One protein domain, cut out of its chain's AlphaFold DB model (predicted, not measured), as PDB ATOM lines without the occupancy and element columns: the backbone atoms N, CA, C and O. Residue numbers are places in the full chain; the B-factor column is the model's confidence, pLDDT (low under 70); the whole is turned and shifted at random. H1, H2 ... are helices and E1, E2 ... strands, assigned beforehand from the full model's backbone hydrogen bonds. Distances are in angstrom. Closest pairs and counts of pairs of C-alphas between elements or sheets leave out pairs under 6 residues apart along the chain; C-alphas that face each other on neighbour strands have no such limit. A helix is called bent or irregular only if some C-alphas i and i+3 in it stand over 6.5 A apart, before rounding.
ATOM      1  N   ASN A 142     214.478 112.188 157.409       88.94
ATOM      2  CA  ASN A 142     213.737 112.685 156.244       88.94
ATOM      3  C   ASN A 142     212.217 112.754 156.451       88.94
ATOM      4  O   ASN A 142     211.520 113.365 155.643       88.94
ATOM      5  N   HIS A 143     211.693 112.131 157.507       83.88
ATOM      6  CA  HIS A 143     210.258 112.054 157.772       83.88
ATOM      7  C   HIS A 143     209.948 112.553 159.185       83.88
ATOM      8  O   HIS A 143     210.438 112.003 160.170       83.88
ATOM      9  N   SER A 144     209.101 113.581 159.286       77.00
ATOM     10  CA  SER A 144     208.726 114.220 160.558       77.00
ATOM     11  C   SER A 144     208.005 113.263 161.512       77.00
ATOM     12  O   SER A 144     208.139 113.383 162.731       77.00
ATOM     13  N   ARG A 145     207.240 112.306 160.969       81.88
ATOM     14  CA  ARG A 145     206.518 111.273 161.717       81.88
ATOM     15  C   ARG A 145     206.529 109.968 160.930       81.88
ATOM     16  O   ARG A 145     206.094 109.930 159.786       81.88
ATOM     17  N   LEU A 146     206.974 108.887 161.567       86.56
ATOM     18  CA  LEU A 146     206.906 107.534 161.011       86.56
ATOM     19  C   LEU A 146     206.017 106.646 161.879       86.56
ATOM     20  O   LEU A 146     206.154 106.601 163.106       86.56
ATOM     21  N   MET A 147     205.131 105.896 161.229       88.19
ATOM     22  CA  MET A 147     204.436 104.767 161.830       88.19
ATOM     23  C   MET A 147     205.221 103.491 161.525       88.19
ATOM     24  O   MET A 147     205.487 103.173 160.367       88.19
ATOM     25  N   ILE A 148     205.582 102.747 162.569       88.06
ATOM     26  CA  ILE A 148     206.451 101.575 162.445       88.06
ATOM     27  C   ILE A 148     205.668 100.320 162.784       88.06
ATOM     28  O   ILE A 148     205.078 100.217 163.859       88.06
ATOM     29  N   ILE A 149     205.692  99.351 161.873       89.62
ATOM     30  CA  ILE A 149     205.018  98.064 162.028       89.62
ATOM     31  C   ILE A 149     206.060  96.952 162.067       89.62
ATOM     32  O   ILE A 149     206.867  96.829 161.145       89.62
ATOM     33  N   ARG A 150     206.013  96.115 163.110       89.94
ATOM     34  CA  ARG A 150     206.745  94.849 163.159       89.94
ATOM     35  C   ARG A 150     205.788  93.678 162.973       89.94
ATOM     36  O   ARG A 150     204.875  93.459 163.773       89.94
ATOM     37  N   LEU A 151     206.067  92.885 161.947       91.00
ATOM     38  CA  LEU A 151     205.320  91.681 161.620       91.00
ATOM     39  C   LEU A 151     206.242  90.479 161.527       91.00
ATOM     40  O   LEU A 151     207.228  90.484 160.794       91.00
ATOM     41  N   ASP A 152     205.862  89.420 162.227       94.06
ATOM     42  CA  ASP A 152     206.500  88.121 162.108       94.06
ATOM     43  C   ASP A 152     205.587  87.234 161.255       94.06
ATOM     44  O   ASP A 152     204.524  86.802 161.704       94.06
ATOM     45  N   LEU A 153     205.992  86.969 160.017       95.50
ATOM     46  CA  LEU A 153     205.238  86.160 159.060       95.50
ATOM     47  C   LEU A 153     205.836  84.756 158.989       95.50
ATOM     48  O   LEU A 153     207.049  84.582 158.974       95.50
ATOM     49  N   ALA A 154     205.000  83.732 158.971       95.56
ATOM     50  CA  ALA A 154     205.420  82.336 158.969       95.56
ATOM     51  C   ALA A 154     204.405  81.470 158.219       95.56
ATOM     52  O   ALA A 154     203.453  81.978 157.623       95.56
ATOM     53  N   TYR A 155     204.603  80.157 158.283       95.88
ATOM     54  CA  TYR A 155     203.686  79.164 157.737       95.88
ATOM     55  C   TYR A 155     203.103  78.297 158.857       95.88
ATOM     56  O   TYR A 155     203.795  77.933 159.826       95.88
ATOM     57  N   LYS A 156     201.825  77.936 158.708       95.00
ATOM     58  CA  LYS A 156     201.129  76.995 159.594       95.00
ATOM     59  C   LYS A 156     201.842  75.645 159.566       95.00
ATOM     60  O   LYS A 156     202.318  75.210 158.522       95.00
ATOM     61  N   GLU A 157     201.881  74.957 160.704       91.19
ATOM     62  CA  GLU A 157     202.657  73.720 160.884       91.19
ATOM     63  C   GLU A 157     202.390  72.660 159.808       91.19
ATOM     64  O   GLU A 157     203.334  72.138 159.215       91.19
ATOM     65  N   LYS A 158     201.113  72.439 159.472       92.00
ATOM     66  CA  LYS A 158     200.679  71.486 158.439       92.00
ATOM     67  C   LYS A 158     201.195  71.789 157.024       92.00
ATOM     68  O   LYS A 158     201.210  70.893 156.193       92.00
ATOM     69  N   HIS A 159     201.630  73.023 156.758       89.81
ATOM     70  CA  HIS A 159     202.130  73.474 155.456       89.81
ATOM     71  C   HIS A 159     203.647  73.694 155.429       89.81
ATOM     72  O   HIS A 159     204.178  74.110 154.409       89.81
ATOM     73  N   ARG A 160     204.370  73.439 156.530       85.94
ATOM     74  CA  ARG A 160     205.829  73.657 156.573       85.94
ATOM     75  C   ARG A 160     206.600  72.641 155.734       85.94
ATOM     76  O   ARG A 160     207.664  72.965 155.213       85.94
ATOM     77  N   ARG A 161     206.089  71.411 155.629       80.12
ATOM     78  CA  ARG A 161     206.687  70.352 154.806       80.12
ATOM     79  C   ARG A 161     206.403  70.633 153.330       80.12
ATOM     80  O   ARG A 161     205.260  70.888 152.975       80.12
ATOM     81  N   GLY A 162     207.438  70.566 152.493       78.12
ATOM     82  CA  GLY A 162     207.328  70.798 151.047       78.12
ATOM     83  C   GLY A 162     207.499  72.256 150.604       78.12
ATOM     84  O   GLY A 162     207.499  72.515 149.407       78.12
ATOM     85  N   LEU A 163     207.694  73.204 151.530       85.31
ATOM     86  CA  LEU A 163     208.088  74.566 151.161       85.31
ATOM     87  C   LEU A 163     209.539  74.583 150.688       85.31
ATOM     88  O   LEU A 163     210.444  74.191 151.429       85.31
ATOM     89  N   THR A 164     209.757  75.093 149.482       86.38
ATOM     90  CA  THR A 164     211.093  75.332 148.936       86.38
ATOM     91  C   THR A 164     211.492  76.803 149.119       86.38
ATOM     92  O   THR A 164     210.612  77.662 149.275       86.38
ATOM     93  N   PRO A 165     212.799  77.133 149.111       83.81
ATOM     94  CA  PRO A 165     213.258  78.522 149.131       83.81
ATOM     95  C   PRO A 165     212.595  79.389 148.053       83.81
ATOM     96  O   PRO A 165     212.244  80.537 148.314       83.81
ATOM     97  N   GLU A 166     212.376  78.837 146.860       87.44
ATOM     98  CA  GLU A 166     211.817  79.539 145.703       87.44
ATOM     99  C   GLU A 166     210.379  79.990 145.971       87.44
ATOM    100  O   GLU A 166     210.057  81.159 145.760       87.44
ATOM    101  N   ILE A 167     209.537  79.104 146.519       92.62
ATOM    102  CA  ILE A 167     208.152  79.429 146.902       92.62
ATOM    103  C   ILE A 167     208.141  80.554 147.946       92.62
ATOM    104  O   ILE A 167     207.367  81.507 147.862       92.62
ATOM    105  N   VAL A 168     209.035  80.477 148.932       91.88
ATOM    106  CA  VAL A 168     209.120  81.474 150.008       91.88
ATOM    107  C   VAL A 168     209.568  82.838 149.480       91.88
ATOM    108  O   VAL A 168     209.041  83.872 149.900       91.88
ATOM    109  N   ILE A 169     210.509  82.855 148.534       90.06
ATOM    110  CA  ILE A 169     210.960  84.073 147.851       90.06
ATOM    111  C   ILE A 169     209.824  84.671 147.014       90.06
ATOM    112  O   ILE A 169     209.598  85.880 147.094       90.06
ATOM    113  N   GLN A 170     209.071  83.847 146.280       95.94
ATOM    114  CA  GLN A 170     207.911  84.295 145.501       95.94
ATOM    115  C   GLN A 170     206.847  84.943 146.394       95.94
ATOM    116  O   GLN A 170     206.410  86.057 146.111       95.94
ATOM    117  N   HIS A 171     206.493  84.311 147.518       97.50
ATOM    118  CA  HIS A 171     205.554  84.891 148.483       97.50
ATOM    119  C   HIS A 171     206.068  86.222 149.059       97.50
ATOM    120  O   HIS A 171     205.312  87.190 149.155       97.50
ATOM    121  N   ARG A 172     207.362  86.320 149.411       95.94
ATOM    122  CA  ARG A 172     207.965  87.596 149.852       95.94
ATOM    123  C   ARG A 172     207.825  88.682 148.794       95.94
ATOM    124  O   ARG A 172     207.481  89.808 149.143       95.94
ATOM    125  N   GLN A 173     208.107  88.357 147.535       96.69
ATOM    126  CA  GLN A 173     208.043  89.325 146.446       96.69
ATOM    127  C   GLN A 173     206.605  89.775 146.181       96.69
ATOM    128  O   GLN A 173     206.370  90.968 146.014       96.69
ATOM    129  N   ALA A 174     205.641  88.852 146.215       98.06
ATOM    130  CA  ALA A 174     204.224  89.172 146.076       98.06
ATOM    131  C   ALA A 174     203.748  90.137 147.174       98.06
ATOM    132  O   ALA A 174     203.119  91.148 146.871       98.06
ATOM    133  N   LEU A 175     204.118  89.893 148.438       98.00
ATOM    134  CA  LEU A 175     203.806  90.819 149.526       98.00
ATOM    135  C   LEU A 175     204.473  92.190 149.330       98.00
ATOM    136  O   LEU A 175     203.831  93.222 149.513       98.00
ATOM    137  N   LEU A 176     205.756  92.206 148.960       96.56
ATOM    138  CA  LEU A 176     206.505  93.448 148.768       96.56
ATOM    139  C   LEU A 176     205.933  94.301 147.630       96.56
ATOM    140  O   LEU A 176     205.859  95.520 147.765       96.56
ATOM    141  N   ASN A 177     205.506  93.674 146.533       97.56
ATOM    142  CA  ASN A 177     204.877  94.370 145.413       97.56
ATOM    143  C   ASN A 177     203.615  95.116 145.865       97.56
ATOM    144  O   ASN A 177     203.424  96.272 145.502       97.56
ATOM    145  N   GLU A 178     202.796  94.491 146.709       97.56
ATOM    146  CA  GLU A 178     201.555  95.081 147.223       97.56
ATOM    147  C   GLU A 178     201.805  96.184 148.260       97.56
ATOM    148  O   GLU A 178     201.096  97.192 148.286       97.56
ATOM    149  N   LEU A 179     202.847  96.032 149.085       95.50
ATOM    150  CA  LEU A 179     203.317  97.095 149.978       95.50
ATOM    151  C   LEU A 179     203.781  98.321 149.177       95.50
ATOM    152  O   LEU A 179     203.367  99.438 149.473       95.50
ATOM    153  N   ASN A 180     204.586  98.111 148.132       94.25
ATOM    154  CA  ASN A 180     205.091  99.182 147.269       94.25
ATOM    155  C   ASN A 180     203.991  99.832 146.419       94.25
ATOM    156  O   ASN A 180     204.066 101.025 146.140       94.25
ATOM    157  N   ALA A 181     202.959  99.076 146.036       95.31
ATOM    158  CA  ALA A 181     201.789  99.597 145.331       95.31
ATOM    159  C   ALA A 181     200.878 100.465 146.222       95.31
ATOM    160  O   ALA A 181     199.896 101.024 145.739       95.31
ATOM    161  N   GLY A 182     201.175 100.578 147.522       92.25
ATOM    162  CA  GLY A 182     200.428 101.425 148.446       92.25
ATOM    163  C   GLY A 182     199.115 100.817 148.939       92.25
ATOM    164  O   GLY A 182     198.315 101.534 149.540       92.25
ATOM    165  N   ARG A 183     198.890  99.501 148.759       93.44
ATOM    166  CA  ARG A 183     197.663  98.803 149.210       93.44
ATOM    167  C   ARG A 183     197.342  99.071 150.684       93.44
ATOM    168  O   ARG A 183     196.177  99.121 151.070       93.44
ATOM    169  N   PHE A 184     198.379  99.226 151.504       91.75
ATOM    170  CA  PHE A 184     198.278  99.400 152.955       91.75
ATOM    171  C   PHE A 184     198.662 100.811 153.427       91.75
ATOM    172  O   PHE A 184     198.863 101.023 154.621       91.75
ATOM    173  N   GLY A 185     198.750 101.766 152.499       89.62
ATOM    174  CA  GLY A 185     199.267 103.112 152.732       89.62
ATOM    175  C   GLY A 185     200.661 103.315 152.141       89.62
ATOM    176  O   GLY A 185     201.324 102.364 151.722       89.62
ATOM    177  N   LEU A 186     201.100 104.575 152.102       89.88
ATOM    178  CA  LEU A 186     202.403 104.949 151.565       89.88
ATOM    179  C   LEU A 186     203.521 104.454 152.496       89.88
ATOM    180  O   LEU A 186     203.669 104.928 153.624       89.88
ATOM    181  N   MET A 187     204.297 103.483 152.016       92.44
ATOM    182  CA  MET A 187     205.463 102.949 152.715       92.44
ATOM    183  C   MET A 187     206.715 103.733 152.302       92.44
ATOM    184  O   MET A 187     207.057 103.798 151.126       92.44
ATOM    185  N   HIS A 188     207.424 104.298 153.278       92.00
ATOM    186  CA  HIS A 188     208.684 105.022 153.073       92.00
ATOM    187  C   HIS A 188     209.907 104.105 153.107       92.00
ATOM    188  O   HIS A 188     210.963 104.439 152.570       92.00
ATOM    189  N   GLY A 189     209.785 102.938 153.737       93.75
ATOM    190  CA  GLY A 189     210.889 102.001 153.831       93.75
ATOM    191  C   GLY A 189     210.524 100.690 154.500       93.75
ATOM    192  O   GLY A 189     209.469 100.555 155.124       93.75
ATOM    193  N   TYR A 190     211.427  99.721 154.396       94.31
ATOM    194  CA  TYR A 190     211.317  98.461 155.113       94.31
ATOM    195  C   TYR A 190     212.686  97.837 155.381       94.31
ATOM    196  O   TYR A 190     213.661  98.072 154.671       94.31
ATOM    197  N   ALA A 191     212.731  96.974 156.387       91.94
ATOM    198  CA  ALA A 191     213.787  95.999 156.596       91.94
ATOM    199  C   ALA A 191     213.145  94.632 156.817       91.94
ATOM    200  O   ALA A 191     212.069  94.535 157.408       91.94
ATOM    201  N   SER A 192     213.766  93.563 156.325       90.94
ATOM    202  CA  SER A 192     213.256  92.223 156.604       90.94
ATOM    203  C   SER A 192     214.321  91.144 156.571       90.94
ATOM    204  O   SER A 192     215.316  91.254 155.854       90.94
ATOM    205  N   LYS A 193     214.068  90.080 157.334       87.38
ATOM    206  CA  LYS A 193     214.989  88.967 157.533       87.38
ATOM    207  C   LYS A 193     214.254  87.641 157.436       87.38
ATOM    208  O   LYS A 193     213.427  87.316 158.287       87.38
ATOM    209  N   LEU A 194     214.600  86.868 156.411       86.12
ATOM    210  CA  LEU A 194     214.132  85.499 156.254       86.12
ATOM    211  C   LEU A 194     215.000  84.561 157.097       86.12
ATOM    212  O   LEU A 194     216.216  84.500 156.932       86.12
ATOM    213  N   GLU A 195     214.354  83.802 157.967       84.62
ATOM    214  CA  GLU A 195     214.959  82.780 158.802       84.62
ATOM    215  C   GLU A 195     214.307  81.423 158.531       84.62
ATOM    216  O   GLU A 195     213.169  81.307 158.069       84.62
ATOM    217  N   MET A 196     215.040  80.366 158.852       79.44
ATOM    218  CA  MET A 196     214.542  79.003 158.807       79.44
ATOM    219  C   MET A 196     214.849  78.343 160.147       79.44
ATOM    220  O   MET A 196     216.003  78.139 160.519       79.44
ATOM    221  N   GLY A 197     213.798  78.058 160.911       76.81
ATOM    222  CA  GLY A 197     213.910  77.452 162.231       76.81
ATOM    223  C   GLY A 197     213.385  76.024 162.226       76.81
ATOM    224  O   GLY A 197     212.302  75.778 161.711       76.81
ATOM    225  N   ARG A 198     214.075  75.098 162.903       72.69
ATOM    226  CA  ARG A 198     213.702  73.666 162.952       72.69
ATOM    227  C   ARG A 198     212.215  73.406 163.233       72.69
ATOM    228  O   ARG A 198     211.604  72.542 162.624       72.69
ATOM    229  N   ARG A 199     211.629  74.146 164.183       77.19
ATOM    230  CA  ARG A 199     210.203  74.020 164.534       77.19
ATOM    231  C   ARG A 199     209.306  74.913 163.682       77.19
ATOM    232  O   ARG A 199     208.260  74.464 163.231       77.19
ATOM    233  N   LYS A 200     209.692  76.181 163.497       79.06
ATOM    234  CA  LYS A 200     208.857  77.217 162.863       79.06
ATOM    235  C   LYS A 200     208.863  77.134 161.328       79.06
ATOM    236  O   LYS A 200     207.992  77.723 160.700       79.06
ATOM    237  N   GLY A 201     209.784  76.370 160.739       86.06
ATOM    238  CA  GLY A 201     210.041  76.372 159.304       86.06
ATOM    239  C   GLY A 201     210.578  77.729 158.843       86.06
ATOM    240  O   GLY A 201     211.138  78.494 159.643       86.06
ATOM    241  N   TYR A 202     210.374  78.033 157.561       87.88
ATOM    242  CA  TYR A 202     210.601  79.372 157.029       87.88
ATOM    243  C   TYR A 202     209.720  80.380 157.765       87.88
ATOM    244  O   TYR A 202     208.529  80.157 157.987       87.88
ATOM    245  N   HIS A 203     210.308  81.499 158.156       92.19
ATOM    246  CA  HIS A 203     209.595  82.631 158.724       92.19
ATOM    247  C   HIS A 203     210.393  83.899 158.479       92.19
ATOM    248  O   HIS A 203     211.608  83.865 158.329       92.19
ATOM    249  N   ASN A 204     209.707  85.025 158.406       89.75
ATOM    250  CA  ASN A 204     210.290  86.284 158.011       89.75
ATOM    251  C   ASN A 204     209.870  87.383 158.983       89.75
ATOM    252  O   ASN A 204     208.683  87.555 159.264       89.75
ATOM    253  N   HIS A 205     210.855  88.116 159.479       92.19
ATOM    254  CA  HIS A 205     210.659  89.295 160.306       92.19
ATOM    255  C   HIS A 205     210.628  90.523 159.410       92.19
ATOM    256  O   HIS A 205     211.560  90.741 158.644       92.19
ATOM    257  N   TRP A 206     209.580  91.331 159.516       93.62
ATOM    258  CA  TRP A 206     209.431  92.583 158.786       93.62
ATOM    259  C   TRP A 206     209.376  93.754 159.749       93.62
ATOM    260  O   TRP A 206     208.654  93.715 160.744       93.62
ATOM    261  N   LEU A 207     210.098  94.807 159.394       93.38
ATOM    262  CA  LEU A 207     209.986  96.137 159.959       93.38
ATOM    263  C   LEU A 207     209.586  97.075 158.822       93.38
ATOM    264  O   LEU A 207     210.338  97.234 157.866       93.38
ATOM    265  N   LEU A 208     208.390  97.641 158.899       93.12
ATOM    266  CA  LEU A 208     207.803  98.484 157.862       93.12
ATOM    267  C   LEU A 208     207.665  99.911 158.389       93.12
ATOM    268  O   LEU A 208     207.232 100.102 159.526       93.12
ATOM    269  N   PHE A 209     208.006 100.892 157.560       92.19
ATOM    270  CA  PHE A 209     207.967 102.313 157.887       92.19
ATOM    271  C   PHE A 209     206.958 103.002 156.973       92.19
ATOM    272  O   PHE A 209     207.172 103.096 155.766       92.19
ATOM    273  N   PHE A 210     205.861 103.468 157.553       89.81
ATOM    274  CA  PHE A 210     204.781 104.187 156.880       89.81
ATOM    275  C   PHE A 210     204.740 105.644 157.333       89.81
ATOM    276  O   PHE A 210     205.320 105.995 158.365       89.81
ATOM    277  N   ASP A 211     204.006 106.467 156.591       83.00
ATOM    278  CA  ASP A 211     203.683 107.834 156.997       83.00
ATOM    279  C   ASP A 211     202.948 107.854 158.356       83.00
ATOM    280  O   ASP A 211     201.959 107.143 158.575       83.00
ATOM    281  N   GLY A 212     203.480 108.635 159.299       70.19
ATOM    282  CA  GLY A 212     202.993 108.751 160.671       70.19
ATOM    283  C   GLY A 212     201.836 109.730 160.877       70.19
ATOM    284  O   GLY A 212     201.333 109.810 162.003       70.19
ATOM    285  N   ASP A 213     201.390 110.444 159.840       65.19
ATOM    286  CA  ASP A 213     200.188 111.289 159.920       65.19
ATOM    287  C   ASP A 213     198.887 110.466 160.014       65.19
ATOM    288  O   ASP A 213     197.850 110.958 160.468       65.19
ATOM    289  N   LEU A 214     198.956 109.161 159.730       55.91
ATOM    290  CA  LEU A 214     197.893 108.182 159.973       55.91
ATOM    291  C   LEU A 214     197.886 107.729 161.448       55.91
ATOM    292  O   LEU A 214     198.269 106.607 161.786       55.91
ATOM    293  N   GLN A 215     197.465 108.612 162.356       53.25
ATOM    294  CA  GLN A 215     197.405 108.326 163.796       53.25
ATOM    295  C   GLN A 215     196.663 107.009 164.133       53.25
ATOM    296  O   GLN A 215     195.546 106.756 163.686       53.25
ATOM    297  N   HIS A 216     197.294 106.191 164.989       57.94
ATOM    298  CA  HIS A 216     196.714 105.059 165.737       57.94
ATOM    299  C   HIS A 216     196.193 103.843 164.950       57.94
ATOM    300  O   HIS A 216     195.416 103.054 165.487       57.94
ATOM    301  N   ARG A 217     196.650 103.622 163.711       78.31
ATOM    302  CA  ARG A 217     196.262 102.434 162.923       78.31
ATOM    303  C   ARG A 217     197.349 101.378 162.763       78.31
ATOM    304  O   ARG A 217     197.124 100.424 162.030       78.31
ATOM    305  N   ASP A 218     198.480 101.478 163.452       82.12
ATOM    306  CA  ASP A 218     199.596 100.533 163.296       82.12
ATOM    307  C   ASP A 218     199.175  99.077 163.535       82.12
ATOM    308  O   ASP A 218     199.443  98.208 162.713       82.12
ATOM    309  N   THR A 219     198.419  98.821 164.601       85.44
ATOM    310  CA  THR A 219     197.892  97.493 164.933       85.44
ATOM    311  C   THR A 219     196.893  97.012 163.881       85.44
ATOM    312  O   THR A 219     196.907  95.838 163.511       85.44
ATOM    313  N   TYR A 220     196.050  97.915 163.372       89.31
ATOM    314  CA  TYR A 220     195.064  97.608 162.336       89.31
ATOM    315  C   TYR A 220     195.736  97.291 160.997       89.31
ATOM    316  O   TYR A 220     195.458  96.255 160.405       89.31
ATOM    317  N   ILE A 221     196.660  98.135 160.541       91.38
ATOM    318  CA  ILE A 221     197.403  97.949 159.293       91.38
ATOM    319  C   ILE A 221     198.270  96.691 159.387       91.38
ATOM    320  O   ILE A 221     198.253  95.875 158.470       91.38
ATOM    321  N   ALA A 222     198.933  96.457 160.523       92.38
ATOM    322  CA  ALA A 222     199.679  95.227 160.761       92.38
ATOM    323  C   ALA A 222     198.783  93.981 160.650       92.38
ATOM    324  O   ALA A 222     199.167  92.997 160.022       92.38
ATOM    325  N   MET A 223     197.564  94.036 161.199       93.81
ATOM    326  CA  MET A 223     196.569  92.969 161.058       93.81
ATOM    327  C   MET A 223     196.128  92.779 159.598       93.81
ATOM    328  O   MET A 223     196.014  91.642 159.152       93.81
ATOM    329  N   GLN A 224     195.904  93.857 158.838       96.19
ATOM    330  CA  GLN A 224     195.534  93.759 157.419       96.19
ATOM    331  C   GLN A 224     196.643  93.108 156.587       96.19
ATOM    332  O   GLN A 224     196.373  92.189 155.818       96.19
ATOM    333  N   ILE A 225     197.894  93.529 156.784       97.19
ATOM    334  CA  ILE A 225     199.061  92.943 156.111       97.19
ATOM    335  C   ILE A 225     199.215  91.466 156.504       97.19
ATOM    336  O   ILE A 225     199.437  90.615 155.645       97.19
ATOM    337  N   GLY A 226     199.064  91.147 157.792       97.31
ATOM    338  CA  GLY A 226     199.138  89.779 158.301       97.31
ATOM    339  C   GLY A 226     198.063  88.858 157.719       97.31
ATOM    340  O   GLY A 226     198.378  87.770 157.249       97.31
ATOM    341  N   LYS A 227     196.805  89.307 157.662       97.94
ATOM    342  CA  LYS A 227     195.720  88.557 157.008       97.94
ATOM    343  C   LYS A 227     195.950  88.402 155.510       97.94
ATOM    344  O   LYS A 227     195.735  87.330 154.961       97.94
ATOM    345  N   PHE A 228     196.444  89.444 154.847       98.44
ATOM    346  CA  PHE A 228     196.787  89.365 153.433       98.44
ATOM    347  C   PHE A 228     197.895  88.338 153.165       98.44
ATOM    348  O   PHE A 228     197.812  87.583 152.196       98.44
ATOM    349  N   TRP A 229     198.895  88.255 154.050       98.38
ATOM    350  CA  TRP A 229     199.888  87.184 154.022       98.38
ATOM    351  C   TRP A 229     199.238  85.802 154.166       98.38
ATOM    352  O   TRP A 229     199.484  84.917 153.342       98.38
ATOM    353  N   ASP A 230     198.402  85.632 155.190       98.12
ATOM    354  CA  ASP A 230     197.777  84.353 155.531       98.12
ATOM    355  C   ASP A 230     196.863  83.836 154.419       98.12
ATOM    356  O   ASP A 230     196.964  82.668 154.048       98.12
ATOM    357  N   ASP A 231     196.001  84.697 153.882       97.94
ATOM    358  CA  ASP A 231     194.887  84.283 153.033       97.94
ATOM    359  C   ASP A 231     195.204  84.418 151.540       97.94
ATOM    360  O   ASP A 231     194.849  83.538 150.758       97.94
ATOM    361  N   VAL A 232     195.904  85.486 151.136       98.12
ATOM    362  CA  VAL A 232     196.107  85.817 149.714       98.12
ATOM    363  C   VAL A 232     197.498  85.423 149.239       98.12
ATOM    364  O   VAL A 232     197.623  84.594 148.345       98.12
ATOM    365  N   VAL A 233     198.554  85.971 149.851       98.00
ATOM    366  CA  VAL A 233     199.941  85.764 149.387       98.00
ATOM    367  C   VAL A 233     200.332  84.291 149.428       98.00
ATOM    368  O   VAL A 233     201.054  83.817 148.557       98.00
ATOM    369  N   THR A 234     199.875  83.574 150.453       97.25
ATOM    370  CA  THR A 234     200.232  82.169 150.682       97.25
ATOM    371  C   THR A 234     199.082  81.194 150.421       97.25
ATOM    372  O   THR A 234     199.224  80.008 150.719       97.25
ATOM    373  N   GLY A 235     197.938  81.672 149.916       96.50
ATOM    374  CA  GLY A 235     196.768  80.836 149.630       96.50
ATOM    375  C   GLY A 235     196.249  80.052 150.844       96.50
ATOM    376  O   GLY A 235     195.933  78.870 150.731       96.50
ATOM    377  N   GLY A 236     196.231  80.665 152.031       96.81
ATOM    378  CA  GLY A 236     195.778  80.033 153.273       96.81
ATOM    379  C   GLY A 236     196.868  79.302 154.067       96.81
ATOM    380  O   GLY A 236     196.610  78.871 155.200       96.81
ATOM    381  N   ALA A 237     198.086  79.154 153.530       96.44
ATOM    382  CA  ALA A 237     199.172  78.431 154.200       96.44
ATOM    383  C   ALA A 237     199.897  79.253 155.283       96.44
ATOM    384  O   ALA A 237     200.558  78.687 156.165       96.44
ATOM    385  N   GLY A 238     199.781  80.576 155.218       96.88
ATOM    386  CA  GLY A 238     200.477  81.526 156.070       96.88
ATOM    387  C   GLY A 238     199.902  81.614 157.478       96.88
ATOM    388  O   GLY A 238     198.783  81.183 157.764       96.88
ATOM    389  N   SER A 239     200.725  82.139 158.374       96.25
ATOM    390  CA  SER A 239     200.355  82.568 159.719       96.25
ATOM    391  C   SER A 239     201.149  83.821 160.069       96.25
ATOM    392  O   SER A 239     202.360  83.842 159.826       96.25
ATOM    393  N   HIS A 240     200.535  84.798 160.725       96.25
ATOM    394  CA  HIS A 240     201.215  86.018 161.151       96.25
ATOM    395  C   HIS A 240     201.190  86.215 162.670       96.25
ATOM    396  O   HIS A 240     200.341  85.687 163.390       96.25
ATOM    397  N   HIS A 241     202.127  87.019 163.162       92.44
ATOM    398  CA  HIS A 241     202.133  87.536 164.520       92.44
ATOM    399  C   HIS A 241     202.370  89.050 164.501       92.44
ATOM    400  O   HIS A 241     203.399  89.541 164.029       92.44
ATOM    401  N   ASN A 242     201.376  89.782 165.003       88.88
ATOM    402  CA  ASN A 242     201.369  91.235 165.079       88.88
ATOM    403  C   ASN A 242     202.050  91.698 166.373       88.88
ATOM    404  O   ASN A 242     201.451  91.635 167.448       88.88
ATOM    405  N   CYS A 243     203.287  92.184 166.264       82.44
ATOM    406  CA  CYS A 243     204.052  92.636 167.427       82.44
ATOM    407  C   CYS A 243     203.537  93.983 167.970       82.44
ATOM    408  O   CYS A 243     203.694  94.275 169.153       82.44
ATOM    409  N   ASN A 244     202.876  94.793 167.133       78.00
ATOM    410  CA  ASN A 244     202.289  96.075 167.533       78.00
ATOM    411  C   ASN A 244     201.057  95.915 168.440       78.00
ATOM    412  O   ASN A 244     200.726  96.846 169.167       78.00
ATOM    413  N   ALA A 245     200.409  94.743 168.455       74.00
ATOM    414  CA  ALA A 245     199.249  94.472 169.311       74.00
ATOM    415  C   ALA A 245     199.601  94.276 170.802       74.00
ATOM    416  O   ALA A 245     198.702  94.206 171.638       74.00
ATOM    417  N   ARG A 246     200.892  94.135 171.142       64.12
ATOM    418  CA  ARG A 246     201.397  93.847 172.499       64.12
ATOM    419  C   ARG A 246     202.653  94.664 172.812       64.12
ATOM    420  O   ARG A 246     203.688  94.105 173.167       64.12
ATOM    421  N   LYS A 247     202.592  95.988 172.614       63.34
ATOM    422  CA  LYS A 247     203.746  96.896 172.795       63.34
ATOM    423  C   LYS A 247     204.362  96.803 174.198       63.34
ATOM    424  O   LYS A 247     205.583  96.790 174.322       63.34
ATOM    425  N   ASP A 248     203.518  96.639 175.212       54.72
ATOM    426  CA  ASP A 248     203.847  96.462 176.631       54.72
ATOM    427  C   ASP A 248     204.791  95.274 176.900       54.72
ATOM    428  O   ASP A 248     205.684  95.343 177.746       54.72
ATOM    429  N   GLN A 249     204.670  94.187 176.137       49.19
ATOM    430  CA  GLN A 249     205.506  92.994 176.318       49.19
ATOM    431  C   GLN A 249     206.935  93.161 175.798       49.19
ATOM    432  O   GLN A 249     207.824  92.394 176.170       49.19
ATOM    433  N   TYR A 250     207.170  94.179 174.972       48.78
ATOM    434  CA  TYR A 250     208.489  94.525 174.453       48.78
ATOM    435  C   TYR A 250     209.145  95.670 175.243       48.78
ATOM    436  O   TYR A 250     210.306  95.992 174.994       48.78
ATOM    437  N   GLU A 251     208.457  96.245 176.242       41.19
ATOM    438  CA  GLU A 251     208.993  97.316 177.091       41.19
ATOM    439  C   GLU A 251     210.071  96.829 178.070       41.19
ATOM    440  O   GLU A 251     211.049  97.533 178.309       41.19
ATOM    441  N   THR A 252     209.953  95.609 178.603       36.22
ATOM    442  CA  THR A 252     210.887  95.056 179.609       36.22
ATOM    443  C   THR A 252     212.142  94.411 179.017       36.22
ATOM    444  O   THR A 252     213.093  94.132 179.748       36.22
ATOM    445  N   MET A 253     212.204  94.236 177.692       34.25
ATOM    446  CA  MET A 253     213.421  93.823 176.974       34.25
ATOM    447  C   MET A 253     214.302  95.023 176.562       34.25
ATOM    448  O   MET A 253     215.310  94.849 175.877       34.25
ATOM    449  N   ASN A 254     213.959  96.239 177.019       39.56
ATOM    450  CA  ASN A 254     214.648  97.494 176.711       39.56
ATOM    451  C   ASN A 254     215.696  97.904 177.751       39.56
ATOM    452  O   ASN A 254     215.360  98.246 178.883       39.56
ATOM    453  N   ARG A 255     216.956  98.028 177.320       34.47
ATOM    454  CA  ARG A 255     217.994  98.882 177.934       34.47
ATOM    455  C   ARG A 255     218.965  99.380 176.838       34.47
ATOM    456  O   ARG A 255     219.068  98.728 175.806       34.47
ATOM    457  N   PRO A 256     219.595 100.562 176.995       38.75
ATOM    458  CA  PRO A 256     219.147 101.795 176.331       38.75
ATOM    459  C   PRO A 256     220.200 102.389 175.377       38.75
ATOM    460  O   PRO A 256     221.376 102.389 175.719       38.75
ATOM    461  N   TRP A 257     219.787 102.970 174.241       32.62
ATOM    462  CA  TRP A 257     220.684 103.771 173.379       32.62
ATOM    463  C   TRP A 257     220.011 104.924 172.600       32.62
ATOM    464  O   TRP A 257     220.586 105.432 171.644       32.62
ATOM    465  N   PHE A 258     218.832 105.402 173.020       32.41
ATOM    466  CA  PHE A 258     218.272 106.660 172.497       32.41
ATOM    467  C   PHE A 258     218.303 107.752 173.586       32.41
ATOM    468  O   PHE A 258     217.783 107.513 174.682       32.41
ATOM    469  N   PRO A 259     218.911 108.933 173.337       27.34
ATOM    470  CA  PRO A 259     218.841 110.075 174.247       27.34
ATOM    471  C   PRO A 259     217.384 110.482 174.506       27.34
ATOM    472  O   PRO A 259     216.573 110.531 173.585       27.34
ATOM    473  N   ARG A 260     217.054 110.798 175.765       27.91
ATOM    474  CA  ARG A 260     215.709 111.182 176.246       27.91
ATOM    475  C   ARG A 260     215.261 112.585 175.800       27.91
ATOM    476  O   ARG A 260     214.711 113.338 176.599       27.91
ATOM    477  N   HIS A 261     215.465 112.950 174.541       27.30
ATOM    478  CA  HIS A 261     215.026 114.241 174.014       27.30
ATOM    479  C   HIS A 261     214.206 114.054 172.740       27.30
ATOM    480  O   HIS A 261     214.638 114.343 171.632       27.30
ATOM    481  N   SER A 262     212.985 113.554 172.907       28.36
ATOM    482  CA  SER A 262     211.889 113.792 171.967       28.36
ATOM    483  C   SER A 262     210.609 113.939 172.793       28.36
ATOM    484  O   SER A 262     210.210 112.977 173.457       28.36
ATOM    485  N   PRO A 263     210.012 115.142 172.856       26.84
ATOM    486  CA  PRO A 263     208.797 115.365 173.617       26.84
ATOM    487  C   PRO A 263     207.617 114.682 172.917       26.84
ATOM    488  O   PRO A 263     207.420 114.825 171.715       26.84
ATOM    489  N   SER A 264     206.845 113.927 173.700       30.50
ATOM    490  CA  SER A 264     205.448 113.560 173.435       30.50
ATOM    491  C   SER A 264     205.103 113.062 172.019       30.50
ATOM    492  O   SER A 264     204.350 113.698 171.289       30.50
ATOM    493  N   SER A 265     205.549 111.857 171.662       29.52
ATOM    494  CA  SER A 265     204.729 110.945 170.851       29.52
ATOM    495  C   SER A 265     205.095 109.497 171.196       29.52
ATOM    496  O   SER A 265     206.263 109.122 171.208       29.52
ATOM    497  N   GLY A 266     204.101 108.694 171.582       32.06
ATOM    498  CA  GLY A 266     204.254 107.355 172.170       32.06
ATOM    499  C   GLY A 266     204.716 106.247 171.214       32.06
ATOM    500  O   GLY A 266     204.162 105.153 171.250       32.06
ATOM    501  N   ASN A 267     205.714 106.502 170.367       37.22
ATOM    502  CA  ASN A 267     206.329 105.508 169.485       37.22
ATOM    503  C   ASN A 267     207.828 105.363 169.805       37.22
ATOM    504  O   ASN A 267     208.690 105.763 169.027       37.22
ATOM    505  N   SER A 268     208.159 104.775 170.958       34.19
ATOM    506  CA  SER A 268     209.529 104.327 171.233       34.19
ATOM    507  C   SER A 268     209.790 102.991 170.529       34.19
ATOM    508  O   SER A 268     209.182 101.977 170.872       34.19
ATOM    509  N   VAL A 269     210.701 102.970 169.554       41.88
ATOM    510  CA  VAL A 269     211.163 101.734 168.901       41.88
ATOM    511  C   VAL A 269     212.146 101.020 169.832       41.88
ATOM    512  O   VAL A 269     213.244 101.512 170.084       41.88
ATOM    513  N   SER A 270     211.758  99.861 170.367       38.69
ATOM    514  CA  SER A 270     212.608  99.029 171.229       38.69
ATOM    515  C   SER A 270     213.755  98.354 170.465       38.69
ATOM    516  O   SER A 270     213.555  97.848 169.361       38.69
ATOM    517  N   HIS A 271     214.943  98.262 171.077       34.03
ATOM    518  CA  HIS A 271     216.171  97.685 170.493       34.03
ATOM    519  C   HIS A 271     215.990  96.225 170.020       34.03
ATOM    520  O   HIS A 271     216.519  95.825 168.984       34.03
ATOM    521  N   THR A 272     215.149  95.444 170.706       33.16
ATOM    522  CA  THR A 272     214.795  94.062 170.330       33.16
ATOM    523  C   THR A 272     214.002  93.968 169.014       33.16
ATOM    524  O   THR A 272     213.967  92.906 168.394       33.16
ATOM    525  N   LEU A 273     213.360  95.056 168.555       34.34
ATOM    526  CA  LEU A 273     212.702  95.112 167.236       34.34
ATOM    527  C   LEU A 273     213.723  95.152 166.093       34.34
ATOM    528  O   LEU A 273     213.434  94.656 165.008       34.34
ATOM    529  N   LEU A 274     214.911  95.702 166.352       34.88
ATOM    530  CA  LEU A 274     215.962  95.917 165.359       34.88
ATOM    531  C   LEU A 274     216.895  94.704 165.247       34.88
ATOM    532  O   LEU A 274     217.246  94.303 164.141       34.88
ATOM    533  N   GLU A 275     217.226  94.054 166.367       29.47
ATOM    534  CA  GLU A 275     218.103  92.868 166.387       29.47
ATOM    535  C   GLU A 275     217.521  91.647 165.657       29.47
ATOM    536  O   GLU A 275     218.275  90.830 165.138       29.47
ATOM    537  N   THR A 276     216.195  91.504 165.589       33.00
ATOM    538  CA  THR A 276     215.558  90.404 164.840       33.00
ATOM    539  C   THR A 276     215.459  90.663 163.338       33.00
ATOM    540  O   THR A 276     215.192  89.733 162.586       33.00
ATOM    541  N   ALA A 277     215.649  91.910 162.896       29.62
ATOM    542  CA  ALA A 277     215.608  92.291 161.484       29.62
ATOM    543  C   ALA A 277     217.005  92.369 160.830       29.62
ATOM    544  O   ALA A 277     217.086  92.330 159.604       29.62
TER     545      ALA A 277
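AT A GLANCE: This is residues 142 to 277 of the 278 residues of an uncharacterized protein of Pseudomonas sp. 1239 (UniProt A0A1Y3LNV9). A twisted sheet of four antiparallel strands is covered on one face by two long helices, H1 and H2, which meet at a steep angle near one end of H2. After the last strand the short helix H3 leads into a loose, low-confidence tail, whose residues 259 to 264 stick out before it returns through the small helix H4. The printed part has 136 residues, with four named helices and four named strands along the chain as E1 H1 E2 E3 H2 E4 H3 H4; the sheet order is E2 E3 E1 E4 and the class is mixed, helices and strands. It is compact, with a radius of gyration of the C-alphas of 15.5 A, yet elongated in outline, spanning 50 by 32 by 22 A.

IN THESE COORDINATES: In the sheet, E2 is residues 187 to 197, 28.5 A long, E3 residues 201 to 211, 32.2 A, E1 residues 146 to 155, 28.7 A, and E4 residues 238 to 242, 13.3 A. E1 begins at C-alpha 146, (206.906, 107.534, 161.011). H1 is residues 165 to 180, 22.3 A, and H2 residues 218 to 233, 20.3 A, beginning at C-alpha 218, (199.596, 100.533, 163.296). H3 is residues 243 to 250, 8.5 A, and H4 residues 271 to 275, 6.6 A, ending at C-alpha 275, (218.103, 92.868, 166.387). H2 is only just irregular, with C-alphas 230 and 233 6.7 A apart; H3 is irregular, with C-alphas 245 and 248 8.9 A apart.

HOW THE PARTS SIT: E2 and E3 form a hairpin, with N 193 and O 205 at 2.9 A; E3 and E1 have N 206 and O 151 at 2.8 A, and E1 and E4 have N 154 and O 239 at 2.8 A. H1 and H2 lie on the same face, making two layers, helices on one face of a sheet. H1, at a height of 8.9 A over the sheet, runs along the strands, 13 degrees to E3 on the local plane; it is only just over E3 alone, with 4 of its 16 C-alphas falling there and 2 each on E2 and E1. H2, at a height of 7.2 A, lies over E1, only just slantwise to the strands at 32 degrees on the local plane. H1, with residues 171 to 175 alone, touches H2 at a steep tilt of 46 degrees, opposite ways; the closest C-alphas, of His 171 and Val 233, are 5.8 A apart. H3 touches H2, the closest C-alphas being those of Asn 244 and Thr 219, 5.3 A apart. H3 and H4 only graze the sheet, with residues 243 to 245 and 273 to 274. E1, H1, E2 and E3, H2, E4 are split strand-helix-strand units, two strands running the same way with another between them in the sheet, each with a right-handed crossover. Every O i to N i+4 pair is within hydrogen-bond range in H1 and H4, 11 of 12 in H2 and 0 of 4 in H3, where 3 of 5 O i to N i+3 pairs are.

THE WHOLE: The C-alphas farthest apart, of Gly 162 and Pro 263, are 50.0 A apart. The printed part has no cut; the link from H3 to H4, residues 251 to 270, is long, and its residues 259 to 264 stand free. Mean pLDDT of the printed part is 76.8; residues 213 to 216 and 246 to 277 are under 70.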